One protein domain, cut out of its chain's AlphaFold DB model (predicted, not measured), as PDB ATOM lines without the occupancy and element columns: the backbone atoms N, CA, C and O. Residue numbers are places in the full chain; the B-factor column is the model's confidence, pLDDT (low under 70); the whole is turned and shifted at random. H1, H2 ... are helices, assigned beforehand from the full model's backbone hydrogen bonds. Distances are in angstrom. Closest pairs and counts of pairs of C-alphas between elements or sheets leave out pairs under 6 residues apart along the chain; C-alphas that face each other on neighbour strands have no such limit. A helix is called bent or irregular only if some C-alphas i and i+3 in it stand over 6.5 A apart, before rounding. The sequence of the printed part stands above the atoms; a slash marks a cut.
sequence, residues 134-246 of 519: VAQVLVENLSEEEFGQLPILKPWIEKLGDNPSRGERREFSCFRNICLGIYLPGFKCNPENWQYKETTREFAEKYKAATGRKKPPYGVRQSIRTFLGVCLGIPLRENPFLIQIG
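What this domain is: This is residues 134 to 246 of the 519 residues of an uncharacterized protein of Nitrososphaera gargensis (strain Ga9.2) (UniProt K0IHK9). Two helices, H4 and H6, cross at about a right angle and make the core; H3 packs on the last residues of H6 at one side, and H5 lies off on the other side without touching any helix. The short helices H1 and H7 lie farthest out, and residues 161 to 166, of which 166 belongs to H4, stick out from the body. The printed part has 113 residues with seven named helices, H1 to H7 in order along the chain, and no named strand: the class is all helix. It is compact, with a radius of gyration of the C-alphas of 13.4 A, and rounded, spanning 36 by 32 by 24 A.

Where its parts are: H1 is residues 134 to 140, 10.1 A long, with C-alpha 134 at (-31.676, -2.284, 46.100). H2 is residues 144 to 148, 6.3 A. H3 is residues 151 to 160, 15.1 A; it is irregular, with C-alphas 152 and 155 7.2 A apart. H4, residues 166 to 179, is 20.1 A long, and its C-alpha 166 is at (-41.601, -29.991, 32.995). H5, residues 198 to 211, is 20.0 A long. H6, residues 218 to 231, is 19.2 A long. H7 is residues 240 to 244, 6.1 A, with C-alpha 244 at (-45.515, -26.411, 61.577).

How they stand to each other: H4, with residues 171 to 175 alone, touches H6 about perpendicular, at 85 degrees; their closest C-alphas, Glu 171 and Ser 223, are 4.5 A apart. H6, with residues 227 to 231 alone, touches H3, opposite ways at a steep tilt of 68 degrees, only just short of perpendicular; the closest C-alphas, Pro 155 and Cys 231, are 5.7 A apart. H3 and H4 are close but not clearly touching, with the closest C-alphas, Leu 160 and Glu 168, 6.9 A apart. H2 and H4 only just touch, with 3 pairs of C-alphas within 8 A, the closest being Phe 147 and Arg 176 at 7.5 A. H1 and H4 are near each other, as are H5 and H6, and H5 and H7. H6 and H7 are apart. Each O i to N i+4 pair is within hydrogen-bond range in H1, H2, H4, H5, H6 and H7; in H3 it is 4 of 6.

The domain as a whole: The two farthest C-alphas, of Asp 162 and Gly 212, are 38.6 A apart. The printed part has no cut. The link from H4 to H5, residues 180 to 197, is long. The mean pLDDT of the printed part is 92.3, and no printed residue is under 70; the mean of H1 is 77.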
ATOM      1  N   VAL A 134     -32.492  -2.339  47.325       72.00
ATOM      2  CA  VAL A 134     -31.676  -2.284  46.100       72.00
ATOM      3  C   VAL A 134     -31.570  -3.669  45.475       72.00
ATOM      4  O   VAL A 134     -31.856  -3.836  44.291       72.00
ATOM      5  N   ALA A 135     -31.215  -4.665  46.287       73.06
ATOM      6  CA  ALA A 135     -31.092  -6.051  45.869       73.06
ATOM      7  C   ALA A 135     -32.427  -6.607  45.336       73.06
ATOM      8  O   ALA A 135     -32.431  -7.323  44.339       73.06
ATOM      9  N   GLN A 136     -33.559  -6.238  45.945       76.25
ATOM     10  CA  GLN A 136     -34.892  -6.625  45.478       76.25
ATOM     11  C   GLN A 136     -35.237  -6.013  44.116       76.25
ATOM     12  O   GLN A 136     -35.660  -6.725  43.207       76.25
ATOM     13  N   VAL A 137     -35.030  -4.705  43.938       75.31
ATOM     14  CA  VAL A 137     -35.331  -4.026  42.666       75.31
ATOM     15  C   VAL A 137     -34.464  -4.570  41.526       75.31
ATOM     16  O   VAL A 137     -34.903  -4.627  40.375       75.31
ATOM     17  N   LEU A 138     -33.238  -5.006  41.819       74.75
ATOM     18  CA  LEU A 138     -32.398  -5.676  40.829       74.75
ATOM     19  C   LEU A 138     -33.009  -7.006  40.385       74.75
ATOM     20  O   LEU A 138     -33.122  -7.207  39.177       74.75
ATOM     21  N   VAL A 139     -33.465  -7.833  41.332       83.38
ATOM     22  CA  VAL A 139     -34.132  -9.121  41.073       83.38
ATOM     23  C   VAL A 139     -35.417  -8.956  40.262       83.38
ATOM     24  O   VAL A 139     -35.656  -9.722  39.332       83.38
ATOM     25  N   GLU A 140     -36.213  -7.923  40.545       84.00
ATOM     26  CA  GLU A 140     -37.486  -7.669  39.850       84.00
ATOM     27  C   GLU A 140     -37.359  -7.424  38.350       84.00
ATOM     28  O   GLU A 140     -38.302  -7.632  37.591       84.00
ATOM     29  N   ASN A 141     -36.174  -7.001  37.924       80.38
ATOM     30  CA  ASN A 141     -35.888  -6.670  36.542       80.38
ATOM     31  C   ASN A 141     -35.067  -7.750  35.825       80.38
ATOM     32  O   ASN A 141     -34.588  -7.480  34.724       80.38
ATOM     33  N   LEU A 142     -34.851  -8.916  36.443       85.44
ATOM     34  CA  LEU A 142     -34.145 -10.029  35.813       85.44
ATOM     35  C   LEU A 142     -35.102 -10.823  34.916       85.44
ATOM     36  O   LEU A 142     -36.217 -11.193  35.314       85.44
ATOM     37  N   SER A 143     -34.637 -11.137  33.708       88.56
ATOM     38  CA  SER A 143     -35.186 -12.244  32.923       88.56
ATOM     39  C   SER A 143     -35.087 -13.564  33.700       88.56
ATOM     40  O   SER A 143     -34.421 -13.651  34.732       88.56
ATOM     41  N   GLU A 144     -35.786 -14.607  33.253       88.44
ATOM     42  CA  GLU A 144     -35.694 -15.925  33.899       88.44
ATOM     43  C   GLU A 144     -34.264 -16.486  33.855       88.44
ATOM     44  O   GLU A 144     -33.781 -16.997  34.864       88.44
ATOM     45  N   GLU A 145     -33.560 -16.280  32.739       89.38
ATOM     46  CA  GLU A 145     -32.150 -16.647  32.575       89.38
ATOM     47  C   GLU A 145     -31.246 -15.878  33.550       89.38
ATOM     48  O   GLU A 145     -30.481 -16.483  34.298       89.38
ATOM     49  N   GLU A 146     -31.374 -14.548  33.617       90.75
ATOM     50  CA  GLU A 146     -30.588 -13.729  34.550       90.75
ATOM     51  C   GLU A 146     -30.917 -14.040  36.021       90.75
ATOM     52  O   GLU A 146     -30.039 -13.966  36.878       90.75
ATOM     53  N   PHE A 147     -32.165 -14.411  36.330       94.25
ATOM     54  CA  PHE A 147     -32.556 -14.859  37.666       94.25
ATOM     55  C   PHE A 147     -31.849 -16.171  38.028       94.25
ATOM     56  O   PHE A 147     -31.318 -16.288  39.127       94.25
ATOM     57  N   GLY A 148     -31.758 -17.124  37.096       93.31
ATOM     58  CA  GLY A 148     -31.007 -18.371  37.287       93.31
ATOM     59  C   GLY A 148     -29.501 -18.177  37.481       93.31
ATOM     60  O   GLY A 148     -28.858 -18.996  38.129       93.31
ATOM     61  N   GLN A 149     -28.937 -17.069  36.995       94.31
ATOM     62  CA  GLN A 149     -27.515 -16.748  37.156       94.31
ATOM     63  C   GLN A 149     -27.144 -16.223  38.554       94.31
ATOM     64  O   GLN A 149     -25.954 -16.043  38.838       94.31
ATOM     65  N   LEU A 150     -28.124 -15.983  39.437       93.94
ATOM     66  CA  LEU A 150     -27.850 -15.572  40.813       93.94
ATOM     67  C   LEU A 150     -26.992 -16.637  41.526       93.94
ATOM     68  O   LEU A 150     -27.341 -17.819  41.477       93.94
ATOM     69  N   PRO A 151     -25.895 -16.257  42.215       95.88
ATOM     70  CA  PRO A 151     -24.973 -17.188  42.869       95.88
ATOM     71  C   PRO A 151     -25.650 -18.275  43.707       95.88
ATOM     72  O   PRO A 151     -25.280 -19.441  43.603       95.88
ATOM     73  N   ILE A 152     -26.671 -17.908  44.484       97.25
ATOM     74  CA  ILE A 152     -27.399 -18.841  45.351       97.25
ATOM     75  C   ILE A 152     -28.245 -19.868  44.585       97.25
ATOM     76  O   ILE A 152     -28.583 -20.909  45.131       97.25
ATOM     77  N   LEU A 153     -28.604 -19.594  43.329       97.62
ATOM     78  CA  LEU A 153     -29.432 -20.473  42.501       97.62
ATOM     79  C   LEU A 153     -28.615 -21.387  41.586       97.62
ATOM     80  O   LEU A 153     -29.189 -22.313  41.016       97.62
ATOM     81  N   LYS A 154     -27.291 -21.194  41.494       96.56
ATOM     82  CA  LYS A 154     -26.411 -22.050  40.683       96.56
ATOM     83  C   LYS A 154     -26.570 -23.546  40.979       96.56
ATOM     84  O   LYS A 154     -26.761 -24.275  40.011       96.56
ATOM     85  N   PRO A 155     -26.627 -24.010  42.249       97.62
ATOM     86  CA  PRO A 155     -26.836 -25.433  42.531       97.62
ATOM     87  C   PRO A 155     -28.162 -25.971  41.977       97.62
ATOM     88  O   PRO A 155     -28.259 -27.134  41.593       97.62
ATOM     89  N   TRP A 156     -29.202 -25.131  41.915       97.44
ATOM     90  CA  TRP A 156     -30.476 -25.523  41.318       97.44
ATOM     91  C   TRP A 156     -30.364 -25.613  39.800       97.44
ATOM     92  O   TRP A 156     -30.782 -26.616  39.239       97.44
ATOM     93  N   ILE A 157     -29.757 -24.626  39.136       95.88
ATOM     94  CA  ILE A 157     -29.545 -24.678  37.680       95.88
ATOM     95  C   ILE A 157     -28.682 -25.883  37.283       95.88
ATOM     96  O   ILE A 157     -29.023 -26.586  36.340       95.88
ATOM     97  N   GLU A 158     -27.626 -26.179  38.039       94.75
ATOM     98  CA  GLU A 158     -26.798 -27.374  37.836       94.75
ATOM     99  C   GLU A 158     -27.616 -28.663  37.987       94.75
ATOM    100  O   GLU A 158     -27.497 -29.565  37.163       94.75
ATOM    101  N   LYS A 159     -28.501 -28.732  38.993       93.62
ATOM    102  CA  LYS A 159     -29.421 -29.863  39.176       93.62
ATOM    103  C   LYS A 159     -30.422 -30.006  38.023       93.62
ATOM    104  O   LYS A 159     -30.771 -31.132  37.686       93.62
ATOM    105  N   LEU A 160     -30.913 -28.898  37.460       92.56
ATOM    106  CA  LEU A 160     -31.841 -28.921  36.323       92.56
ATOM    107  C   LEU A 160     -31.195 -29.539  35.074       92.56
ATOM    108  O   LEU A 160     -31.887 -30.201  34.304       92.56
ATOM    109  N   GLY A 161     -29.889 -29.326  34.883       91.88
ATOM    110  CA  GLY A 161     -29.169 -29.763  33.690       91.88
ATOM    111  C   GLY A 161     -29.700 -29.117  32.403       91.88
ATOM    112  O   GLY A 161     -30.417 -28.114  32.436       91.88
ATOM    113  N   ASP A 162     -29.352 -29.709  31.258       86.44
ATOM    114  CA  ASP A 162     -29.722 -29.168  29.941       86.44
ATOM    115  C   ASP A 162     -31.174 -29.493  29.549       86.44
ATOM    116  O   ASP A 162     -31.813 -28.725  28.828       86.44
ATOM    117  N   ASN A 163     -31.726 -30.595  30.071       80.06
ATOM    118  CA  ASN A 163     -33.061 -31.097  29.734       80.06
ATOM    119  C   ASN A 163     -33.928 -31.333  30.983       80.06
ATOM    120  O   ASN A 163     -34.344 -32.463  31.243       80.06
ATOM    121  N   PRO A 164     -34.249 -30.284  31.765       83.94
ATOM    122  CA  PRO A 164     -35.064 -30.444  32.959       83.94
ATOM    123  C   PRO A 164     -36.478 -30.904  32.612       83.94
ATOM    124  O   PRO A 164     -37.101 -30.429  31.645       83.94
ATOM    125  N   SER A 165     -37.041 -31.755  33.465       80.19
ATOM    126  CA  SER A 165     -38.438 -32.159  33.348       80.19
ATOM    127  C   SER A 165     -39.368 -30.941  33.447       80.19
ATOM    128  O   SER A 165     -39.046 -29.899  34.034       80.19
ATOM    129  N   ARG A 166     -40.582 -31.054  32.895       80.44
ATOM    130  CA  ARG A 166     -41.601 -29.991  32.995       80.44
ATOM    131  C   ARG A 166     -41.905 -29.619  34.452       80.44
ATOM    132  O   ARG A 166     -42.184 -28.455  34.742       80.44
ATOM    133  N   GLY A 167     -41.869 -30.604  35.351       85.50
ATOM    134  CA  GLY A 167     -42.069 -30.407  36.785       85.50
ATOM    135  C   GLY A 167     -40.989 -29.519  37.391       85.50
ATOM    136  O   GLY A 167     -41.310 -28.519  38.025       85.50
ATOM    137  N   GLU A 168     -39.724 -29.822  37.115       89.00
ATOM    138  CA  GLU A 168     -38.590 -29.072  37.653       89.00
ATOM    139  C   GLU A 168     -38.527 -27.637  37.118       89.00
ATOM    140  O   GLU A 168     -38.344 -26.698  37.898       89.00
ATOM    141  N   ARG A 169     -38.790 -27.437  35.816       89.44
ATOM    142  CA  ARG A 169     -38.936 -26.086  35.241       89.44
ATOM    143  C   ARG A 169     -40.036 -25.305  35.948       89.44
ATOM    144  O   ARG A 169     -39.829 -24.171  36.370       89.44
ATOM    145  N   ARG A 170     -41.203 -25.930  36.139       91.75
ATOM    146  CA  ARG A 170     -42.334 -25.306  36.834       91.75
ATOM    147  C   ARG A 170     -41.993 -24.946  38.279       91.75
ATOM    148  O   ARG A 170     -42.441 -23.898  38.741       91.75
ATOM    149  N   GLU A 171     -41.251 -25.785  38.996       95.12
ATOM    150  CA  GLU A 171     -40.804 -25.480  40.359       95.12
ATOM    151  C   GLU A 171     -39.897 -24.249  40.383       95.12
ATOM    152  O   GLU A 171     -40.156 -23.331  41.163       95.12
ATOM    153  N   PHE A 172     -38.909 -24.175  39.489       96.31
ATOM    154  CA  PHE A 172     -38.021 -23.018  39.381       96.31
ATOM    155  C   PHE A 172     -38.788 -21.731  39.036       96.31
ATOM    156  O   PHE A 172     -38.701 -20.738  39.767       96.31
ATOM    157  N   SER A 173     -39.624 -21.751  37.991       95.19
ATOM    158  CA  SER A 173     -40.429 -20.583  37.610       95.19
ATOM    159  C   SER A 173     -41.416 -20.191  38.723       95.19
ATOM    160  O   SER A 173     -41.674 -19.007  38.948       95.19
ATOM    161  N   CYS A 174     -41.955 -21.164  39.469       96.62
ATOM    162  CA  CYS A 174     -42.806 -20.901  40.627       96.62
ATOM    163  C   CYS A 174     -42.029 -20.199  41.745       96.62
ATOM    164  O   CYS A 174     -42.529 -19.209  42.280       96.62
ATOM    165  N   PHE A 175     -40.814 -20.650  42.061       97.88
ATOM    166  CA  PHE A 175     -39.962 -19.994  43.053       97.88
ATOM    167  C   PHE A 175     -39.611 -18.559  42.648       97.88
ATOM    168  O   PHE A 175     -39.779 -17.633  43.440       97.88
ATOM    169  N   ARG A 176     -39.249 -18.339  41.378       96.56
ATOM    170  CA  ARG A 176     -39.059 -16.989  40.829       96.56
ATOM    171  C   ARG A 176     -40.296 -16.115  41.052       96.56
ATOM    172  O   ARG A 176     -40.188 -15.003  41.564       96.56
ATOM    173  N   ASN A 177     -41.486 -16.620  40.734       96.06
ATOM    174  CA  ASN A 177     -42.735 -15.876  40.915       96.06
ATOM    175  C   ASN A 177     -43.060 -15.570  42.390       96.06
ATOM    176  O   ASN A 177     -43.734 -14.574  42.663       96.06
ATOM    177  N   ILE A 178     -42.580 -16.386  43.333       96.69
ATOM    178  CA  ILE A 178     -42.643 -16.099  44.775       96.69
ATOM    179  C   ILE A 178     -41.717 -14.925  45.116       96.69
ATOM    180  O   ILE A 178     -42.176 -13.945  45.696       96.69
ATOM    181  N   CYS A 179     -40.448 -14.973  44.699       96.31
ATOM    182  CA  CYS A 179     -39.462 -13.907  44.927       96.31
ATOM    183  C   CYS A 179     -39.886 -12.547  44.344       96.31
ATOM    184  O   CYS A 179     -39.618 -11.495  44.930       96.31
ATOM    185  N   LEU A 180     -40.585 -12.570  43.208       93.00
ATOM    186  CA  LEU A 180     -41.090 -11.383  42.514       93.00
ATOM    187  C   LEU A 180     -42.414 -10.842  43.072       93.00
ATOM    188  O   LEU A 180     -42.871  -9.783  42.642       93.00
ATOM    189  N   GLY A 181     -43.054 -11.562  43.996       93.69
ATOM    190  CA  GLY A 181     -44.384 -11.215  44.500       93.69
ATOM    191  C   GLY A 181     -45.502 -11.356  43.469       93.69
ATOM    192  O   GLY A 181     -46.597 -10.847  43.677       93.69
ATOM    193  N   ILE A 182     -45.270 -12.074  42.366       91.62
ATOM    194  CA  ILE A 182     -46.323 -12.411  41.394       91.62
ATOM    195  C   ILE A 182     -47.323 -13.372  42.040       91.62
ATOM    196  O   ILE A 182     -48.529 -13.246  41.854       91.62
ATOM    197  N   TYR A 183     -46.817 -14.330  42.820       88.75
ATOM    198  CA  TYR A 183     -47.660 -15.309  43.501       88.75
ATOM    199  C   TYR A 183     -48.383 -14.722  44.725       88.75
ATOM    200  O   TYR A 183     -49.511 -15.104  45.033       88.75
ATOM    201  N   LEU A 184     -47.730 -13.793  45.427       94.19
ATOM    202  CA  LEU A 184     -48.257 -13.121  46.610       94.19
ATOM    203  C   LEU A 184     -47.762 -11.663  46.624       94.19
ATOM    204  O   LEU A 184     -46.650 -11.424  47.088       94.19
ATOM    205  N   PRO A 185     -48.564 -10.682  46.164       91.31
ATOM    206  CA  PRO A 185     -48.118  -9.289  46.005       91.31
ATOM    207  C   PRO A 185     -47.514  -8.634  47.256       91.31
ATOM    208  O   PRO A 185     -46.647  -7.772  47.144       91.31
ATOM    209  N   GLY A 186     -47.938  -9.057  48.454       90.50
ATOM    210  CA  GLY A 186     -47.412  -8.577  49.740       90.50
ATOM    211  C   GLY A 186     -46.095  -9.224  50.196       90.50
ATOM    212  O   GLY A 186     -45.600  -8.913  51.284       90.50
ATOM    213  N   PHE A 187     -45.534 -10.140  49.407       94.81
ATOM    214  CA  PHE A 187     -44.279 -10.821  49.695       94.81
ATOM    215  C   PHE A 187     -43.336 -10.715  48.501       94.81
ATOM    216  O   PHE A 187     -43.663 -11.126  47.395       94.81
ATOM    217  N   LYS A 188     -42.147 -10.175  48.744       93.56
ATOM    218  CA  LYS A 188     -41.091  -9.988  47.755       93.56
ATOM    219  C   LYS A 188     -39.767 -10.268  48.442       93.56
ATOM    220  O   LYS A 188     -39.560  -9.805  49.562       93.56
ATOM    221  N   CYS A 189     -38.901 -11.039  47.799       92.69
ATOM    222  CA  CYS A 189     -37.638 -11.444  48.399       92.69
ATOM    223  C   CYS A 189     -36.569 -11.669  47.329       92.69
ATOM    224  O   CYS A 189     -36.811 -12.363  46.339       92.69
ATOM    225  N   ASN A 190     -35.372 -11.123  47.553       93.88
ATOM    226  CA  ASN A 190     -34.194 -11.521  46.804       93.88
ATOM    227  C   ASN A 190     -33.759 -12.875  47.378       93.88
ATOM    228  O   ASN A 190     -33.524 -12.944  48.588       93.88
ATOM    229  N   PRO A 191     -33.640 -13.932  46.557       95.88
ATOM    230  CA  PRO A 191     -33.290 -15.258  47.054       95.88
ATOM    231  C   PRO A 191     -31.964 -15.282  47.830       95.88
ATOM    232  O   PRO A 191     -31.857 -16.056  48.771       95.88
ATOM    233  N   GLU A 192     -30.998 -14.404  47.533       94.12
ATOM    234  CA  GLU A 192     -29.731 -14.292  48.282       94.12
ATOM    235  C   GLU A 192     -29.921 -13.854  49.741       94.12
ATOM    236  O   GLU A 192     -29.082 -14.134  50.592       94.12
ATOM    237  N   ASN A 193     -31.042 -13.195  50.041       93.69
ATOM    238  CA  ASN A 193     -31.407 -12.757  51.384       93.69
ATOM    239  C   ASN A 193     -32.399 -13.714  52.065       93.69
ATOM    240  O   ASN A 193     -32.923 -13.381  53.129       93.69
ATOM    241  N   TRP A 194     -32.703 -14.867  51.459       96.38
ATOM    242  CA  TRP A 194     -33.680 -15.802  52.006       96.38
ATOM    243  C   TRP A 194     -33.143 -16.476  53.270       96.38
ATOM    244  O   TRP A 194     -32.294 -17.366  53.222       96.38
ATOM    245  N   GLN A 195     -33.692 -16.095  54.420       94.88
ATOM    246  CA  GLN A 195     -33.377 -16.714  55.700       94.88
ATOM    247  C   GLN A 195     -34.316 -17.896  55.925       94.88
ATOM    248  O   GLN A 195     -35.539 -17.741  55.950       94.88
ATOM    249  N   TYR A 196     -33.743 -19.097  56.053       93.56
ATOM    250  CA  TYR A 196     -34.500 -20.348  56.048       93.56
ATOM    251  C   TYR A 196     -35.720 -20.324  56.981       93.56
ATOM    252  O   TYR A 196     -36.807 -20.686  56.537       93.56
ATOM    253  N   LYS A 197     -35.610 -19.896  58.243       95.25
ATOM    254  CA  LYS A 197     -36.765 -19.937  59.154       95.25
ATOM    255  C   LYS A 197     -37.622 -18.682  59.051       95.25
ATOM    256  O   LYS A 197     -38.845 -18.769  59.003       95.25
ATOM    257  N   GLU A 198     -36.987 -17.529  59.000       96.25
ATOM    258  CA  GLU A 198     -37.610 -16.220  59.117       96.25
ATOM    259  C   GLU A 198     -38.399 -15.897  57.847       96.25
ATOM    260  O   GLU A 198     -39.616 -15.722  57.902       96.25
ATOM    261  N   THR A 199     -37.737 -15.935  56.689       96.38
ATOM    262  CA  THR A 199     -38.352 -15.635  55.390       96.38
ATOM    263  C   THR A 199     -39.400 -16.678  55.006       96.38
ATOM    264  O   THR A 199     -40.470 -16.330  54.507       96.38
ATOM    265  N   THR A 200     -39.145 -17.963  55.280       97.44
ATOM    266  CA  THR A 200     -40.116 -19.025  54.964       97.44
ATOM    267  C   THR A 200     -41.373 -18.917  55.833       97.44
ATOM    268  O   THR A 200     -42.482 -19.086  55.321       97.44
ATOM    269  N   ARG A 201     -41.228 -18.597  57.130       97.38
ATOM    270  CA  ARG A 201     -42.374 -18.346  58.017       97.38
ATOM    271  C   ARG A 201     -43.149 -17.114  57.571       97.38
ATOM    272  O   ARG A 201     -44.367 -17.194  57.453       97.38
ATOM    273  N   GLU A 202     -42.454 -16.018  57.272       97.19
ATOM    274  CA  GLU A 202     -43.076 -14.782  56.792       97.19
ATOM    275  C   GLU A 202     -43.926 -15.037  55.540       97.19
ATOM    276  O   GLU A 202     -45.082 -14.613  55.480       97.19
ATOM    277  N   PHE A 203     -43.390 -15.774  54.559       97.56
ATOM    278  CA  PHE A 203     -44.143 -16.158  53.367       97.56
ATOM    279  C   PHE A 203     -45.407 -16.950  53.724       97.56
ATOM    280  O   PHE A 203     -46.499 -16.606  53.268       97.56
ATOM    281  N   ALA A 204     -45.271 -17.999  54.540       96.50
ATOM    282  CA  ALA A 204     -46.382 -18.871  54.905       96.50
ATOM    283  C   ALA A 204     -47.490 -18.119  55.662       96.50
ATOM    284  O   ALA A 204     -48.674 -18.278  55.353       96.50
ATOM    285  N   GLU A 205     -47.120 -17.255  56.608       96.56
ATOM    286  CA  GLU A 205     -48.056 -16.437  57.383       96.56
ATOM    287  C   GLU A 205     -48.774 -15.411  56.504       96.56
ATOM    288  O   GLU A 205     -50.004 -15.319  56.550       96.56
ATOM    289  N   LYS A 206     -48.042 -14.698  55.638       97.25
ATOM    290  CA  LYS A 206     -48.645 -13.764  54.675       97.25
ATOM    291  C   LYS A 206     -49.565 -14.482  53.689       97.25
ATOM    292  O   LYS A 206     -50.635 -13.966  53.372       97.25
ATOM    293  N   TYR A 207     -49.191 -15.676  53.229       96.56
ATOM    294  CA  TYR A 207     -50.026 -16.475  52.331       96.56
ATOM    295  C   TYR A 207     -51.337 -16.897  53.006       96.56
ATOM    296  O   TYR A 207     -52.420 -16.747  52.430       96.56
ATOM    297  N   LYS A 208     -51.248 -17.390  54.247       95.44
ATOM    298  CA  LYS A 208     -52.407 -17.765  55.062       95.44
ATOM    299  C   LYS A 208     -53.328 -16.569  55.300       95.44
ATOM    300  O   LYS A 208     -54.536 -16.699  55.122       95.44
ATOM    301  N   ALA A 209     -52.769 -15.407  55.641       96.44
ATOM    302  CA  ALA A 209     -53.532 -14.178  55.847       96.44
ATOM    303  C   ALA A 209     -54.247 -13.707  54.568       96.44
ATOM    304  O   ALA A 209     -55.404 -13.303  54.630       96.44
ATOM    305  N   ALA A 210     -53.591 -13.796  53.407       96.00
ATOM    306  CA  ALA A 210     -54.151 -13.330  52.139       96.00
ATOM    307  C   ALA A 210     -55.221 -14.263  51.545       96.00
ATOM    308  O   ALA A 210     -56.109 -13.799  50.837       96.00
ATOM    309  N   THR A 211     -55.129 -15.576  51.784       94.88
ATOM    310  CA  THR A 211     -55.979 -16.575  51.101       94.88
ATOM    311  C   THR A 211     -56.954 -17.313  52.015       94.88
ATOM    312  O   THR A 211     -57.825 -18.026  51.521       94.88
ATOM    313  N   GLY A 212     -56.776 -17.223  53.336       94.38
ATOM    314  CA  GLY A 212     -57.514 -18.023  54.318       94.38
ATOM    315  C   GLY A 212     -57.171 -19.521  54.307       94.38
ATOM    316  O   GLY A 212     -57.716 -20.282  55.106       94.38
ATOM    317  N   ARG A 213     -56.267 -19.979  53.428       93.00
ATOM    318  CA  ARG A 213     -55.881 -21.393  53.326       93.00
ATOM    319  C   ARG A 213     -54.860 -21.764  54.396       93.00
ATOM    320  O   ARG A 213     -53.975 -20.982  54.725       93.00
ATOM    321  N   LYS A 214     -54.951 -22.999  54.904       91.06
ATOM    322  CA  LYS A 214     -54.021 -23.523  55.921       91.06
ATOM    323  C   LYS A 214     -52.591 -23.682  55.397       91.06
ATOM    324  O   LYS A 214     -51.659 -23.466  56.162       91.06
ATOM    325  N   LYS A 215     -52.435 -24.077  54.132       93.94
ATOM    326  CA  LYS A 215     -51.146 -24.327  53.479       93.94
ATOM    327  C   LYS A 215     -51.146 -23.721  52.068       93.94
ATOM    328  O   LYS A 215     -52.213 -23.627  51.449       93.94
ATOM    329  N   PRO A 216     -49.982 -23.310  51.534       94.56
ATOM    330  CA  PRO A 216     -49.847 -23.017  50.115       94.56
ATOM    331  C   PRO A 216     -50.064 -24.268  49.248       94.56
ATOM    332  O   PRO A 216     -49.793 -25.386  49.696       94.56
ATOM    333  N   PRO A 217     -50.489 -24.110  47.981       93.56
ATOM    334  CA  PRO A 217     -50.609 -25.216  47.043       93.56
ATOM    335  C   PRO A 217     -49.313 -26.012  46.924       93.56
ATOM    336  O   PRO A 217     -48.219 -25.454  46.983       93.56
ATOM    337  N   TYR A 218     -49.443 -27.317  46.689       92.94
ATOM    338  CA  TYR A 218     -48.314 -28.249  46.659       92.94
ATOM    339  C   TYR A 218     -47.135 -27.771  45.793       92.94
ATOM    340  O   TYR A 218     -46.002 -27.811  46.252       92.94
ATOM    341  N   GLY A 219     -47.383 -27.242  44.587       92.69
ATOM    342  CA  GLY A 219     -46.308 -26.756  43.706       92.69
ATOM    343  C   GLY A 219     -45.502 -25.576  44.272       92.69
ATOM    344  O   GLY A 219     -44.310 -25.476  44.018       92.69
ATOM    345  N   VAL A 220     -46.130 -24.723  45.086       95.81
ATOM    346  CA  VAL A 220     -45.474 -23.602  45.790       95.81
ATOM    347  C   VAL A 220     -44.650 -24.119  46.958       95.81
ATOM    348  O   VAL A 220     -43.553 -23.641  47.226       95.81
ATOM    349  N   ARG A 221     -45.180 -25.120  47.666       96.06
ATOM    350  CA  ARG A 221     -44.444 -25.776  48.747       96.06
ATOM    351  C   ARG A 221     -43.221 -26.490  48.194       96.06
ATOM    352  O   ARG A 221     -42.144 -26.304  48.740       96.06
ATOM    353  N   GLN A 222     -43.359 -27.242  47.100       95.62
ATOM    354  CA  GLN A 222     -42.229 -27.926  46.471       95.62
ATOM    355  C   GLN A 222     -41.191 -26.958  45.922       95.62
ATOM    356  O   GLN A 222     -40.016 -27.176  46.170       95.62
ATOM    357  N   SER A 223     -41.581 -25.847  45.292       97.00
ATOM    358  CA  SER A 223     -40.599 -24.865  44.818       97.00
ATOM    359  C   SER A 223     -39.769 -24.264  45.961       97.00
ATOM    360  O   SER A 223     -38.544 -24.214  45.876       97.00
ATOM    361  N   ILE A 224     -40.400 -23.902  47.085       97.44
ATOM    362  CA  ILE A 224     -39.679 -23.456  48.287       97.44
ATOM    363  C   ILE A 224     -38.815 -24.587  48.852       97.44
ATOM    364  O   ILE A 224     -37.654 -24.373  49.179       97.44
ATOM    365  N   ARG A 225     -39.348 -25.804  48.968       96.69
ATOM    366  CA  ARG A 225     -38.601 -26.958  49.485       96.69
ATOM    367  C   ARG A 225     -37.372 -27.255  48.629       96.69
ATOM    368  O   ARG A 225     -36.299 -27.421  49.197       96.69
ATOM    369  N   THR A 226     -37.496 -27.267  47.305       96.62
ATOM    370  CA  THR A 226     -36.382 -27.477  46.376       96.62
ATOM    371  C   THR A 226     -35.319 -26.395  46.558       96.62
ATOM    372  O   THR A 226     -34.155 -26.748  46.717       96.62
ATOM    373  N   PHE A 227     -35.699 -25.116  46.674       98.00
ATOM    374  CA  PHE A 227     -34.755 -24.045  47.023       98.00
ATOM    375  C   PHE A 227     -34.016 -24.329  48.338       98.00
ATOM    376  O   PHE A 227     -32.789 -24.308  48.394       98.00
ATOM    377  N   LEU A 228     -34.753 -24.635  49.407       97.38
ATOM    378  CA  LEU A 228     -34.171 -24.872  50.726       97.38
ATOM    379  C   LEU A 228     -33.221 -26.079  50.730       97.38
ATOM    380  O   LEU A 228     -32.146 -26.012  51.317       97.38
ATOM    381  N   GLY A 229     -33.601 -27.175  50.077       96.56
ATOM    382  CA  GLY A 229     -32.793 -28.392  50.041       96.56
ATOM    383  C   GLY A 229     -31.581 -28.286  49.126       96.56
ATOM    384  O   GLY A 229     -30.495 -28.707  49.510       96.56
ATOM    385  N   VAL A 230     -31.759 -27.727  47.928       97.12
ATOM    386  CA  VAL A 230     -30.722 -27.699  46.886       97.12
ATOM    387  C   VAL A 230     -29.813 -26.481  47.033       97.12
ATOM    388  O   VAL A 230     -28.598 -26.625  46.980       97.12
ATOM    389  N   CYS A 231     -30.374 -25.290  47.252       97.44
ATOM    390  CA  CYS A 231     -29.600 -24.048  47.302       97.44
ATOM    391  C   CYS A 231     -29.048 -23.737  48.694       97.44
ATOM    392  O   CYS A 231     -27.946 -23.212  48.810       97.44
ATOM    393  N   LEU A 232     -29.813 -24.038  49.752       96.81
ATOM    394  CA  LEU A 232     -29.402 -23.768  51.137       96.81
ATOM    395  C   LEU A 232     -28.870 -25.007  51.876       96.81
ATOM    396  O   LEU A 232     -28.466 -24.890  53.031       96.81
ATOM    397  N   GLY A 233     -28.889 -26.188  51.249       95.69
ATOM    398  CA  GLY A 233     -28.413 -27.434  51.863       95.69
ATOM    399  C   GLY A 233     -29.218 -27.877  53.091       95.69
ATOM    400  O   GLY A 233     -28.692 -28.581  53.951       95.69
ATOM    401  N   ILE A 234     -30.479 -27.450  53.218       95.38
ATOM    402  CA  ILE A 234     -31.319 -27.748  54.382       95.38
ATOM    403  C   ILE A 234     -31.932 -29.149  54.260       95.38
ATOM    404  O   ILE A 234     -32.666 -29.416  53.306       95.38
ATOM    405  N   PRO A 235     -31.751 -30.040  55.252       91.38
ATOM    406  CA  PRO A 235     -32.433 -31.330  55.271       91.38
ATOM    407  C   PRO A 235     -33.962 -31.170  55.351       91.38
ATOM    408  O   PRO A 235     -34.505 -30.552  56.273       91.38
ATOM    409  N   LEU A 236     -34.671 -31.738  54.369       90.12
ATOM    410  CA  LEU A 236     -36.118 -31.540  54.196       90.12
ATOM    411  C   LEU A 236     -36.994 -32.683  54.720       90.12
ATOM    412  O   LEU A 236     -38.208 -32.488  54.869       90.12
ATOM    413  N   ARG A 237     -36.427 -33.882  54.904       82.88
ATOM    414  CA  ARG A 237     -37.181 -35.060  55.358       82.88
ATOM    415  C   ARG A 237     -37.632 -34.832  56.797       82.88
ATOM    416  O   ARG A 237     -36.813 -34.470  57.633       82.88
ATOM    417  N   GLU A 238     -38.938 -34.979  57.027       77.25
ATOM    418  CA  GLU A 238     -39.573 -34.906  58.355       77.25
ATOM    419  C   GLU A 238     -39.243 -33.642  59.158       77.25
ATOM    420  O   GLU A 238     -39.255 -33.640  60.382       77.25
ATOM    421  N   ASN A 239     -38.954 -32.535  58.469       87.75
ATOM    422  CA  ASN A 239     -38.543 -31.303  59.120       87.75
ATOM    423  C   ASN A 239     -39.722 -30.682  59.909       87.75
ATOM    424  O   ASN A 239     -40.643 -30.144  59.277       87.75
ATOM    425  N   PRO A 240     -39.706 -30.694  61.261       91.62
ATOM    426  CA  PRO A 240     -40.876 -30.312  62.057       91.62
ATOM    427  C   PRO A 240     -41.255 -28.842  61.879       91.62
ATOM    428  O   PRO A 240     -42.432 -28.493  61.911       91.62
ATOM    429  N   PHE A 241     -40.263 -27.981  61.627       94.31
ATOM    430  CA  PHE A 241     -40.501 -26.569  61.360       94.31
ATOM    431  C   PHE A 241     -41.303 -26.376  60.069       94.31
ATOM    432  O   PHE A 241     -42.292 -25.649  60.080       94.31
ATOM    433  N   LEU A 242     -40.928 -27.056  58.977       93.88
ATOM    434  CA  LEU A 242     -41.658 -26.960  57.706       93.88
ATOM    435  C   LEU A 242     -43.095 -27.478  57.830       93.88
ATOM    436  O   LEU A 242     -43.999 -26.875  57.258       93.88
ATOM    437  N   ILE A 243     -43.315 -28.541  58.606       92.06
ATOM    438  CA  ILE A 243     -44.658 -29.056  58.917       92.06
ATOM    439  C   ILE A 243     -45.465 -28.011  59.694       92.06
ATOM    440  O   ILE A 243     -46.591 -27.693  59.311       92.06
ATOM    441  N   GLN A 244     -44.871 -27.419  60.733       93.31
ATOM    442  CA  GLN A 244     -45.515 -26.411  61.577       93.31
ATOM    443  C   GLN A 244     -46.002 -25.195  60.776       93.31
ATOM    444  O   GLN A 244     -47.089 -24.683  61.042       93.31
ATOM    445  N   ILE A 245     -45.219 -24.734  59.796       93.31
ATOM    446  CA  ILE A 245     -45.573 -23.571  58.969       93.31
ATOM    447  C   ILE A 245     -46.315 -23.941  57.675       93.31
ATOM    448  O   ILE A 245     -46.604 -23.066  56.864       93.31
ATOM    449  N   GLY A 246     -46.625 -25.222  57.455       91.00
ATOM    450  CA  GLY A 246     -47.379 -25.672  56.285       91.00
ATOM    451  C   GLY A 246     -46.600 -25.651  54.967       91.00
ATOM    452  O   GLY A 246     -47.213 -25.485  53.920       91.00
TER     453      GLY A 246